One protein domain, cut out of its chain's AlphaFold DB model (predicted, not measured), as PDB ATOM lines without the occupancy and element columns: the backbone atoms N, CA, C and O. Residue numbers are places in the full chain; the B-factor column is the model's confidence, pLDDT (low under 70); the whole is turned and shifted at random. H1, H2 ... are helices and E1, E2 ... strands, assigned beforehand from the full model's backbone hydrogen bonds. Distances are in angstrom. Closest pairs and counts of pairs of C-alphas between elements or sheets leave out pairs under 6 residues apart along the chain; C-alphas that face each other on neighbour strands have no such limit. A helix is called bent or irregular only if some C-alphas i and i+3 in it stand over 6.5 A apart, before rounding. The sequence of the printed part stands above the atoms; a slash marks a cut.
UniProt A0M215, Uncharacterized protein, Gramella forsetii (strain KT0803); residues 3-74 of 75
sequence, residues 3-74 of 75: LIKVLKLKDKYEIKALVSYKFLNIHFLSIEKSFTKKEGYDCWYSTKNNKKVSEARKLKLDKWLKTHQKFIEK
ATOM      1  N   LEU A   3     211.156 240.526 218.052       93.81
ATOM      2  CA  LEU A   3     210.169 239.985 218.988       93.81
ATOM      3  C   LEU A   3     210.033 238.477 218.753       93.81
ATOM      4  O   LEU A   3     209.935 238.058 217.602       93.81
ATOM      5  N   ILE A   4     210.060 237.688 219.825       94.12
ATOM      6  CA  ILE A   4     209.767 236.248 219.782       94.12
ATOM      7  C   ILE A   4     208.354 236.024 220.311       94.12
ATOM      8  O   ILE A   4     207.528 235.444 219.620       94.12
ATOM      9  N   LYS A   5     208.069 236.508 221.525       92.38
ATOM     10  CA  LYS A   5     206.742 236.397 222.140       92.38
ATOM     11  C   LYS A   5     206.503 237.466 223.197       92.38
ATOM     12  O   LYS A   5     207.453 237.974 223.797       92.38
ATOM     13  N   VAL A   6     205.229 237.751 223.439       93.38
ATOM     14  CA  VAL A   6     204.737 238.555 224.560       93.38
ATOM     15  C   VAL A   6     203.805 237.665 225.378       93.38
ATOM     16  O   VAL A   6     202.990 236.948 224.805       93.38
ATOM     17  N   LEU A   7     203.954 237.677 226.697       91.38
ATOM     18  CA  LEU A   7     203.189 236.860 227.632       91.38
ATOM     19  C   LEU A   7     202.648 237.734 228.761       91.38
ATOM     20  O   LEU A   7     203.337 238.643 229.235       91.38
ATOM     21  N   LYS A   8     201.445 237.407 229.229       90.31
ATOM     22  CA  LYS A   8     200.909 237.881 230.502       90.31
ATOM     23  C   LYS A   8     201.132 236.785 231.538       90.31
ATOM     24  O   LYS A   8     200.769 235.633 231.333       90.31
ATOM     25  N   LEU A   9     201.767 237.154 232.637       87.69
ATOM     26  CA  LEU A   9     201.850 236.378 233.867       87.69
ATOM     27  C   LEU A   9     200.985 237.096 234.916       87.69
ATOM     28  O   LEU A   9     200.663 238.270 234.729       87.69
ATOM     29  N   LYS A  10     200.631 236.409 236.012       85.38
ATOM     30  CA  LYS A  10     199.676 236.893 237.034       85.38
ATOM     31  C   LYS A  10     199.785 238.397 237.333       85.38
ATOM     32  O   LYS A  10     198.798 239.105 237.215       85.38
ATOM     33  N   ASP A  11     200.982 238.882 237.658       89.25
ATOM     34  CA  ASP A  11     201.256 240.259 238.097       89.25
ATOM     35  C   ASP A  11     202.214 241.032 237.169       89.25
ATOM     36  O   ASP A  11     202.676 242.132 237.491       89.25
ATOM     37  N   LYS A  12     202.581 240.455 236.019       92.12
ATOM     38  CA  LYS A  12     203.624 241.021 235.156       92.12
ATOM     39  C   LYS A  12     203.493 240.607 233.699       92.12
ATOM     40  O   LYS A  12     202.982 239.547 233.368       92.12
ATOM     41  N   TYR A  13     204.042 241.429 232.825       93.12
ATOM     42  CA  TYR A  13     204.231 241.135 231.413       93.12
ATOM     43  C   TYR A  13     205.648 240.622 231.186       93.12
ATOM     44  O   TYR A  13     206.602 241.181 231.731       93.12
ATOM     45  N   GLU A  14     205.799 239.587 230.364       94.44
ATOM     46  CA  GLU A  14     207.095 239.106 229.889       94.44
ATOM     47  C   GLU A  14     207.189 239.256 228.369       94.44
ATOM     48  O   GLU A  14     206.300 238.848 227.627       94.44
ATOM     49  N   ILE A  15     208.298 239.810 227.890       95.44
ATOM     50  CA  ILE A  15     208.640 239.849 226.473       95.44
ATOM     51  C   ILE A  15     209.920 239.062 226.261       95.44
ATOM     52  O   ILE A  15     210.961 239.398 226.829       95.44
ATOM     53  N   LYS A  16     209.863 238.075 225.368       95.31
ATOM     54  CA  LYS A  16     211.057 237.410 224.852       95.31
ATOM     55  C   LYS A  16     211.435 237.989 223.504       95.31
ATOM     56  O   LYS A  16     210.592 238.143 222.617       95.31
ATOM     57  N   ALA A  17     212.711 238.296 223.340       95.56
ATOM     58  CA  ALA A  17     213.235 238.868 222.116       95.56
ATOM     59  C   ALA A  17     214.625 238.326 221.788       95.56
ATOM     60  O   ALA A  17     215.474 238.163 222.664       95.56
ATOM     61  N   LEU A  18     214.887 238.145 220.497       94.50
ATOM     62  CA  LEU A  18     216.208 237.823 219.983       94.50
ATOM     63  C   LEU A  18     217.024 239.115 219.852       94.50
ATOM     64  O   LEU A  18     216.667 240.031 219.095       94.50
ATOM     65  N   VAL A  19     218.113 239.221 220.604       91.75
ATOM     66  CA  VAL A  19     219.018 240.373 220.588       91.75
ATOM     67  C   VAL A  19     220.256 240.019 219.785       91.75
ATOM     68  O   VAL A  19     221.085 239.233 220.230       91.75
ATOM     69  N   SER A  20     220.367 240.617 218.602       89.69
ATOM     70  CA  SER A  20     221.531 240.480 217.732       89.69
ATOM     71  C   SER A  20     222.592 241.518 218.066       89.69
ATOM     72  O   SER A  20     222.283 242.708 218.165       89.69
ATOM     73  N   TYR A  21     223.825 241.053 218.196       86.62
ATOM     74  CA  TYR A  21     225.028 241.849 218.354       86.62
ATOM     75  C   TYR A  21     225.761 241.860 217.016       86.62
ATOM     76  O   TYR A  21     226.089 240.811 216.461       86.62
ATOM     77  N   LYS A  22     225.952 243.065 216.482       85.44
ATOM     78  CA  LYS A  22     226.703 243.308 215.254       85.44
ATOM     79  C   LYS A  22     227.902 244.179 215.591       85.44
ATOM     80  O   LYS A  22     227.763 245.105 216.389       85.44
ATOM     81  N   PHE A  23     229.031 243.904 214.962       80.62
ATOM     82  CA  PHE A  23     230.212 244.760 214.991       80.62
ATOM     83  C   PHE A  23     230.699 244.902 213.546       80.62
ATOM     84  O   PHE A  23     230.691 243.924 212.808       80.62
ATOM     85  N   LEU A  24     231.008 246.122 213.100       78.56
ATOM     86  CA  LEU A  24     231.431 246.397 211.714       78.56
ATOM     87  C   LEU A  24     230.552 245.711 210.639       78.56
ATOM     88  O   LEU A  24     231.049 245.028 209.753       78.56
ATOM     89  N   ASN A  25     229.224 245.847 210.743       77.69
ATOM     90  CA  ASN A  25     228.216 245.209 209.873       77.69
ATOM     91  C   ASN A  25     228.168 243.669 209.841       77.69
ATOM     92  O   ASN A  25     227.210 243.119 209.292       77.69
ATOM     93  N   ILE A  26     229.090 242.966 210.494       83.44
ATOM     94  CA  ILE A  26     229.080 241.507 210.593       83.44
ATOM     95  C   ILE A  26     228.183 241.094 211.766       83.44
ATOM     96  O   ILE A  26     228.195 241.705 212.841       83.44
ATOM     97  N   HIS A  27     227.344 240.081 211.548       78.50
ATOM     98  CA  HIS A  27     226.514 239.499 212.601       78.50
ATOM     99  C   HIS A  27     227.338 238.478 213.380       78.50
ATOM    100  O   HIS A  27     227.776 237.486 212.815       78.50
ATOM    101  N   PHE A  28     227.563 238.744 214.666       78.06
ATOM    102  CA  PHE A  28     228.378 237.869 215.509       78.06
ATOM    103  C   PHE A  28     227.524 236.869 216.267       78.06
ATOM    104  O   PHE A  28     227.858 235.693 216.366       78.06
ATOM    105  N   LEU A  29     226.438 237.353 216.870       88.94
ATOM    106  CA  LEU A  29     225.663 236.544 217.791       88.94
ATOM    107  C   LEU A  29     224.243 237.071 217.931       88.94
ATOM    108  O   LEU A  29     224.005 238.276 218.024       88.94
ATOM    109  N   SER A  30     223.296 236.148 218.026       89.88
ATOM    110  CA  SER A  30     221.928 236.417 218.448       89.88
ATOM    111  C   SER A  30     221.659 235.655 219.737       89.88
ATOM    112  O   SER A  30     221.805 234.441 219.769       89.88
ATOM    113  N   ILE A  31     221.248 236.362 220.789       92.56
ATOM    114  CA  ILE A  31     220.917 235.751 222.082       92.56
ATOM    115  C   ILE A  31     219.452 236.021 222.399       92.56
ATOM    116  O   ILE A  31     219.000 237.168 222.307       92.56
ATOM    117  N   GLU A  32     218.714 234.991 222.810       94.81
ATOM    118  CA  GLU A  32     217.382 235.172 223.386       94.81
ATOM    119  C   GLU A  32     217.487 235.881 224.744       94.81
ATOM    120  O   GLU A  32     218.258 235.496 225.624       94.81
ATOM    121  N   LYS A  33     216.705 236.945 224.918       94.94
ATOM    122  CA  LYS A  33     216.563 237.647 226.193       94.94
ATOM    123  C   LYS A  33     215.099 237.786 226.560       94.94
ATOM    124  O   LYS A  33     214.285 238.156 225.717       94.94
ATOM    125  N   SER A  34     214.820 237.577 227.839       95.75
ATOM    126  CA  SER A  34     213.537 237.885 228.457       95.75
ATOM    127  C   SER A  34     213.605 239.210 229.214       95.75
ATOM    128  O   SER A  34     214.604 239.543 229.870       95.75
ATOM    129  N   PHE A  35     212.517 239.962 229.118       95.69
ATOM    130  CA  PHE A  35     212.297 241.225 229.807       95.69
ATOM    131  C   PHE A  35     210.959 241.171 230.527       95.69
ATOM    132  O   PHE A  35     209.989 240.680 229.960       95.69
ATOM    133  N   THR A  36     210.897 241.697 231.745       95.38
ATOM    134  CA  THR A  36     209.678 241.703 232.559       95.38
ATOM    135  C   THR A  36     209.306 243.103 233.012       95.38
ATOM    136  O   THR A  36     210.182 243.875 233.405       95.38
ATOM    137  N   LYS A  37     208.006 243.398 233.004       94.75
ATOM    138  CA  LYS A  37     207.402 244.628 233.530       94.75
ATOM    139  C   LYS A  37     206.266 244.243 234.465       94.75
ATOM    140  O   LYS A  37     205.349 243.549 234.036       94.75
ATOM    141  N   LYS A  38     206.327 244.662 235.729       92.38
ATOM    142  CA  LYS A  38     205.202 244.489 236.661       92.38
ATOM    143  C   LYS A  38     204.023 245.349 236.216       92.38
ATOM    144  O   LYS A  38     204.215 246.437 235.676       92.38
ATOM    145  N   GLU A  39     202.815 244.860 236.435       85.62
ATOM    146  CA  GLU A  39     201.607 245.624 236.145       85.62
ATOM    147  C   GLU A  39     201.520 246.873 237.031       85.62
ATOM    148  O   GLU A  39     201.845 246.821 238.213       85.62
ATOM    149  N   GLY A  40     201.169 248.016 236.439       84.00
ATOM    150  CA  GLY A  40     201.180 249.317 237.120       84.00
ATOM    151  C   GLY A  40     202.564 249.967 237.266       84.00
ATOM    152  O   GLY A  40     202.648 251.126 237.656       84.00
ATOM    153  N   TYR A  41     203.653 249.276 236.908       88.69
ATOM    154  CA  TYR A  41     205.006 249.842 236.910       88.69
ATOM    155  C   TYR A  41     205.409 250.281 235.506       88.69
ATOM    156  O   TYR A  41     205.087 249.619 234.525       88.69
ATOM    157  N   ASP A  42     206.191 251.355 235.396       90.12
ATOM    158  CA  ASP A  42     206.649 251.893 234.105       90.12
ATOM    159  C   ASP A  42     207.993 251.294 233.624       90.12
ATOM    160  O   ASP A  42     208.422 251.473 232.487       90.12
ATOM    161  N   CYS A  43     208.687 250.541 234.479       93.56
ATOM    162  CA  CYS A  43     210.035 250.057 234.187       93.56
ATOM    163  C   CYS A  43     210.066 248.596 233.714       93.56
ATOM    164  O   CYS A  43     209.420 247.720 234.289       93.56
ATOM    165  N   TRP A  44     210.909 248.334 232.711       96.31
ATOM    166  CA  TRP A  44     211.287 246.985 232.287       96.31
ATOM    167  C   TRP A  44     212.603 246.558 232.931       96.31
ATOM    168  O   TRP A  44     213.543 247.349 233.050       96.31
ATOM    169  N   TYR A  45     212.697 245.272 233.248       95.56
ATOM    170  CA  TYR A  45     213.882 244.638 233.819       95.56
ATOM    171  C   TYR A  45     214.290 243.437 232.973       95.56
ATOM    172  O   TYR A  45     213.439 242.732 232.435       95.56
ATOM    173  N   SER A  46     215.591 243.193 232.827       94.38
ATOM    174  CA  SER A  46     216.068 241.958 232.199       94.38
ATOM    175  C   SER A  46     216.023 240.814 233.204       94.38
ATOM    176  O   SER A  46     216.583 240.930 234.288       94.38
ATOM    177  N   THR A  47     215.439 239.679 232.831       92.00
ATOM    178  CA  THR A  47     215.328 238.530 233.746       92.00
ATOM    179  C   THR A  47     216.681 237.916 234.107       92.00
ATOM    180  O   THR A  47     216.829 237.367 235.189       92.00
ATOM    181  N   LYS A  48     217.689 238.030 233.228       89.56
ATOM    182  CA  LYS A  48     219.014 237.419 233.428       89.56
ATOM    183  C   LYS A  48     219.792 238.040 234.591       89.56
ATOM    184  O   LYS A  48     220.571 237.355 235.235       89.56
ATOM    185  N   ASN A  49     219.664 239.348 234.795       88.62
ATOM    186  CA  ASN A  49     220.491 240.087 235.756       88.62
ATOM    187  C   ASN A  49     219.701 241.105 236.586       88.62
ATOM    188  O   ASN A  49     220.308 241.926 237.268       88.62
ATOM    189  N   ASN A  50     218.373 241.097 236.469       90.81
ATOM    190  CA  ASN A  50     217.448 242.036 237.096       90.81
ATOM    191  C   ASN A  50     217.793 243.523 236.879       90.81
ATOM    192  O   ASN A  50     217.348 244.392 237.624       90.81
ATOM    193  N   LYS A  51     218.598 243.849 235.856       93.38
ATOM    194  CA  LYS A  51     218.970 245.237 235.569       93.38
ATOM    195  C   LYS A  51     217.837 245.938 234.836       93.38
ATOM    196  O   LYS A  51     217.230 245.366 233.922       93.38
ATOM    197  N   LYS A  52     217.611 247.202 235.203       95.19
ATOM    198  CA  LYS A  52     216.700 248.101 234.492       95.19
ATOM    199  C   LYS A  52     217.127 248.209 233.028       95.19
ATOM    200  O   LYS A  52     218.310 248.323 232.699       95.19
ATOM    201  N   VAL A  53     216.146 248.128 232.143       94.50
ATOM    202  CA  VAL A  53     216.334 248.252 230.700       94.50
ATOM    203  C   VAL A  53     216.517 249.729 230.335       94.50
ATOM    204  O   VAL A  53     215.892 250.600 230.930       94.50
ATOM    205  N   SER A  54     217.377 250.017 229.354       93.81
ATOM    206  CA  SER A  54     217.583 251.382 228.856       93.81
ATOM    207  C   SER A  54     216.324 251.957 228.196       93.81
ATOM    208  O   SER A  54     215.522 251.208 227.637       93.81
ATOM    209  N   GLU A  55     216.198 253.286 228.174       93.25
ATOM    210  CA  GLU A  55     215.014 253.991 227.652       93.25
ATOM    211  C   GLU A  55     214.663 253.577 226.212       93.25
ATOM    212  O   GLU A  55     213.534 253.192 225.914       93.25
ATOM    213  N   ALA A  56     215.659 253.518 225.320       90.94
ATOM    214  CA  ALA A  56     215.455 253.110 223.927       90.94
ATOM    215  C   ALA A  56     214.889 251.684 223.790       90.94
ATOM    216  O   ALA A  56     214.078 251.397 222.906       90.94
ATOM    217  N   ARG A  57     215.307 250.763 224.668       92.00
ATOM    218  CA  ARG A  57     214.757 249.402 224.690       92.00
ATOM    219  C   ARG A  57     213.377 249.377 225.337       92.00
ATOM    220  O   ARG A  57     212.518 248.681 224.806       92.00
ATOM    221  N   LYS A  58     213.153 250.139 226.414       94.94
ATOM    222  CA  LYS A  58     211.840 250.304 227.056       94.94
ATOM    223  C   LYS A  58     210.788 250.735 226.033       94.94
ATOM    224  O   LYS A  58     209.818 250.010 225.855       94.94
ATOM    225  N   LEU A  59     211.041 251.799 225.266       94.19
ATOM    226  CA  LEU A  59     210.123 252.284 224.224       94.19
ATOM    227  C   LEU A  59     209.736 251.185 223.225       94.19
ATOM    228  O   LEU A  59     208.577 251.057 222.826       94.19
ATOM    229  N   LYS A  60     210.703 250.348 222.835       94.31
ATOM    230  CA  LYS A  60     210.453 249.223 221.929       94.31
ATOM    231  C   LYS A  60     209.599 248.129 222.576       94.31
ATOM    232  O   LYS A  60     208.710 247.592 221.918       94.31
ATOM    233  N   LEU A  61     209.878 247.799 223.836       95.12
ATOM    234  CA  LEU A  61     209.133 246.804 224.609       95.12
ATOM    235  C   LEU A  61     207.694 247.267 224.869       95.12
ATOM    236  O   LEU A  61     206.768 246.498 224.630       95.12
ATOM    237  N   ASP A  62     207.492 248.528 225.253       94.56
ATOM    238  CA  ASP A  62     206.161 249.111 225.453       94.56
ATOM    239  C   ASP A  62     205.355 249.136 224.149       94.56
ATOM    240  O   ASP A  62     204.183 248.756 224.140       94.56
ATOM    241  N   LYS A  63     205.987 249.492 223.019       94.06
ATOM    242  CA  LYS A  63     205.345 249.411 221.698       94.06
ATOM    243  C   LYS A  63     204.883 247.988 221.386       94.06
ATOM    244  O   LYS A  63     203.760 247.799 220.915       94.06
ATOM    245  N   TRP A  64     205.726 246.985 221.633       94.88
ATOM    246  CA  TRP A  64     205.352 245.587 221.423       94.88
ATOM    247  C   TRP A  64     204.230 245.139 222.346       94.88
ATOM    248  O   TRP A  64     203.290 244.523 221.846       94.88
ATOM    249  N   LEU A  65     204.296 245.486 223.634       93.00
ATOM    250  CA  LEU A  65     203.241 245.177 224.589       93.00
ATOM    251  C   LEU A  65     201.915 245.771 224.115       93.00
ATOM    252  O   LEU A  65     200.986 245.016 223.878       93.00
ATOM    253  N   LYS A  66     201.858 247.077 223.838       91.38
ATOM    254  CA  LYS A  66     200.644 247.758 223.358       91.38
ATOM    255  C   LYS A  66     200.079 247.143 222.071       91.38
ATOM    256  O   LYS A  66     198.868 247.036 221.918       91.38
ATOM    257  N   THR A  67     200.953 246.734 221.148       90.88
ATOM    258  CA  THR A  67     200.542 246.114 219.874       90.88
ATOM    259  C   THR A  67     199.908 244.739 220.089       90.88
ATOM    260  O   THR A  67     198.948 244.396 219.407       90.88
ATOM    261  N   HIS A  68     200.430 243.957 221.037       87.06
ATOM    262  CA  HIS A  68     200.006 242.573 221.250       87.06
ATOM    263  C   HIS A  68     199.040 242.406 222.431       87.06
ATOM    264  O   HIS A  68     198.443 241.348 222.558       87.06
ATOM    265  N   GLN A  69     198.832 243.432 223.260       80.31
ATOM    266  CA  GLN A  69     198.036 243.378 224.493       80.31
ATOM    267  C   GLN A  69     196.631 242.809 224.263       80.31
ATOM    268  O   GLN A  69     196.236 241.872 224.948       80.31
ATOM    269  N   LYS A  70     195.945 243.268 223.205       75.62
ATOM    270  CA  LYS A  70     194.602 242.792 222.821       75.62
ATOM    271  C   LYS A  70     194.519 241.287 222.535       75.62
ATOM    272  O   LYS A  70     193.426 240.729 222.552       75.62
ATOM    273  N   PHE A  71     195.643 240.648 222.214       73.38
ATOM    274  CA  PHE A  71     195.718 239.214 221.934       73.38
ATOM    275  C   PHE A  71     196.070 238.392 223.176       73.38
ATOM    276  O   PHE A  71     195.823 237.194 223.192       73.38
ATOM    277  N   ILE A  72     196.642 239.022 224.202       76.19
ATOM    278  CA  ILE A  72     197.132 238.341 225.405       76.19
ATOM    279  C   ILE A  72     196.091 238.412 226.531       76.19
ATOM    280  O   ILE A  72     196.032 237.507 227.346       76.19
ATOM    281  N   GLU A  73     195.241 239.443 226.557       64.12
ATOM    282  CA  GLU A  73     194.137 239.586 227.528       64.12
ATOM    283  C   GLU A  73     192.911 238.705 227.210       64.12
ATOM    284  O   GLU A  73     191.948 238.698 227.968       64.12
ATOM    285  N   LYS A  74     192.919 237.984 226.081       54.50
ATOM    286  CA  LYS A  74     191.823 237.096 225.649       54.50
ATOM    287  C   LYS A  74     192.008 235.624 226.047       54.50
ATOM    288  O   LYS A  74     191.159 234.813 225.689       54.50
TER     289      LYS A  74
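AT A GLANCE: This is residues 3 to 74 of the 75 residues of an uncharacterized protein of Gramella forsetii (strain KT0803) (UniProt A0M215). A three-stranded sheet, E1 to E3, has one helix, H1, lying across one face, and the long hairpin of E2 and E3 runs on past E1 as a two-stranded arm that makes the length. The 72 printed residues hold E1, E2, E3 and H1 in that order, a mixed class; the sheet, ordered E1 E2 E3, is antiparallel. The whole is only just compact, close to loose, with a radius of gyration of the C-alphas of 12.9 A, and elongated, spanning 41 by 24 by 18 A.

HOW THE PARTS SIT: Look first at E1, residues 3 to 9, E2, residues 12 to 23, and E3, residues 26 to 38, a meander, each strand the antiparallel neighbour of the one before. Between E1 and E2, a hairpin at 158 degrees, N 7 and O 14 are 2.8 A apart, within hydrogen-bond range. Between E2 and E3, a hairpin at 162 degrees, find N 33 and O 17 at 2.8 A. E3 bends by 58 degrees at residue 29. H1, residues 55 to 72, is on the sheet at a height of 8.7 A and runs across the strands, at 67 degrees to E1 on the local plane. Its closest C-alphas to E1 are those of Ile 72 and Lys 8, 6.4 A apart. Within H1, 11 of 14 O i to N i+4 pairs are within hydrogen-bond range.

IN THESE COORDINATES: Find C-alpha 3 at (210.169, 239.985, 218.988), where E1 begins its 17.4 A. E2 covers 33.6 A and E3 35.5 A. H1 runs 23.9 A to C-alpha 72 at (197.132, 238.341, 225.405); it is irregular, with C-alphas 67 and 70 7.4 A apart.

THE WHOLE: The farthest C-alphas, of Leu 24 and Lys 74, are 43.0 A apart. The printed part has no cut. The link from E3 to H1, residues 39 to 54, is long. Residues 73 to 74 have pLDDT under 70.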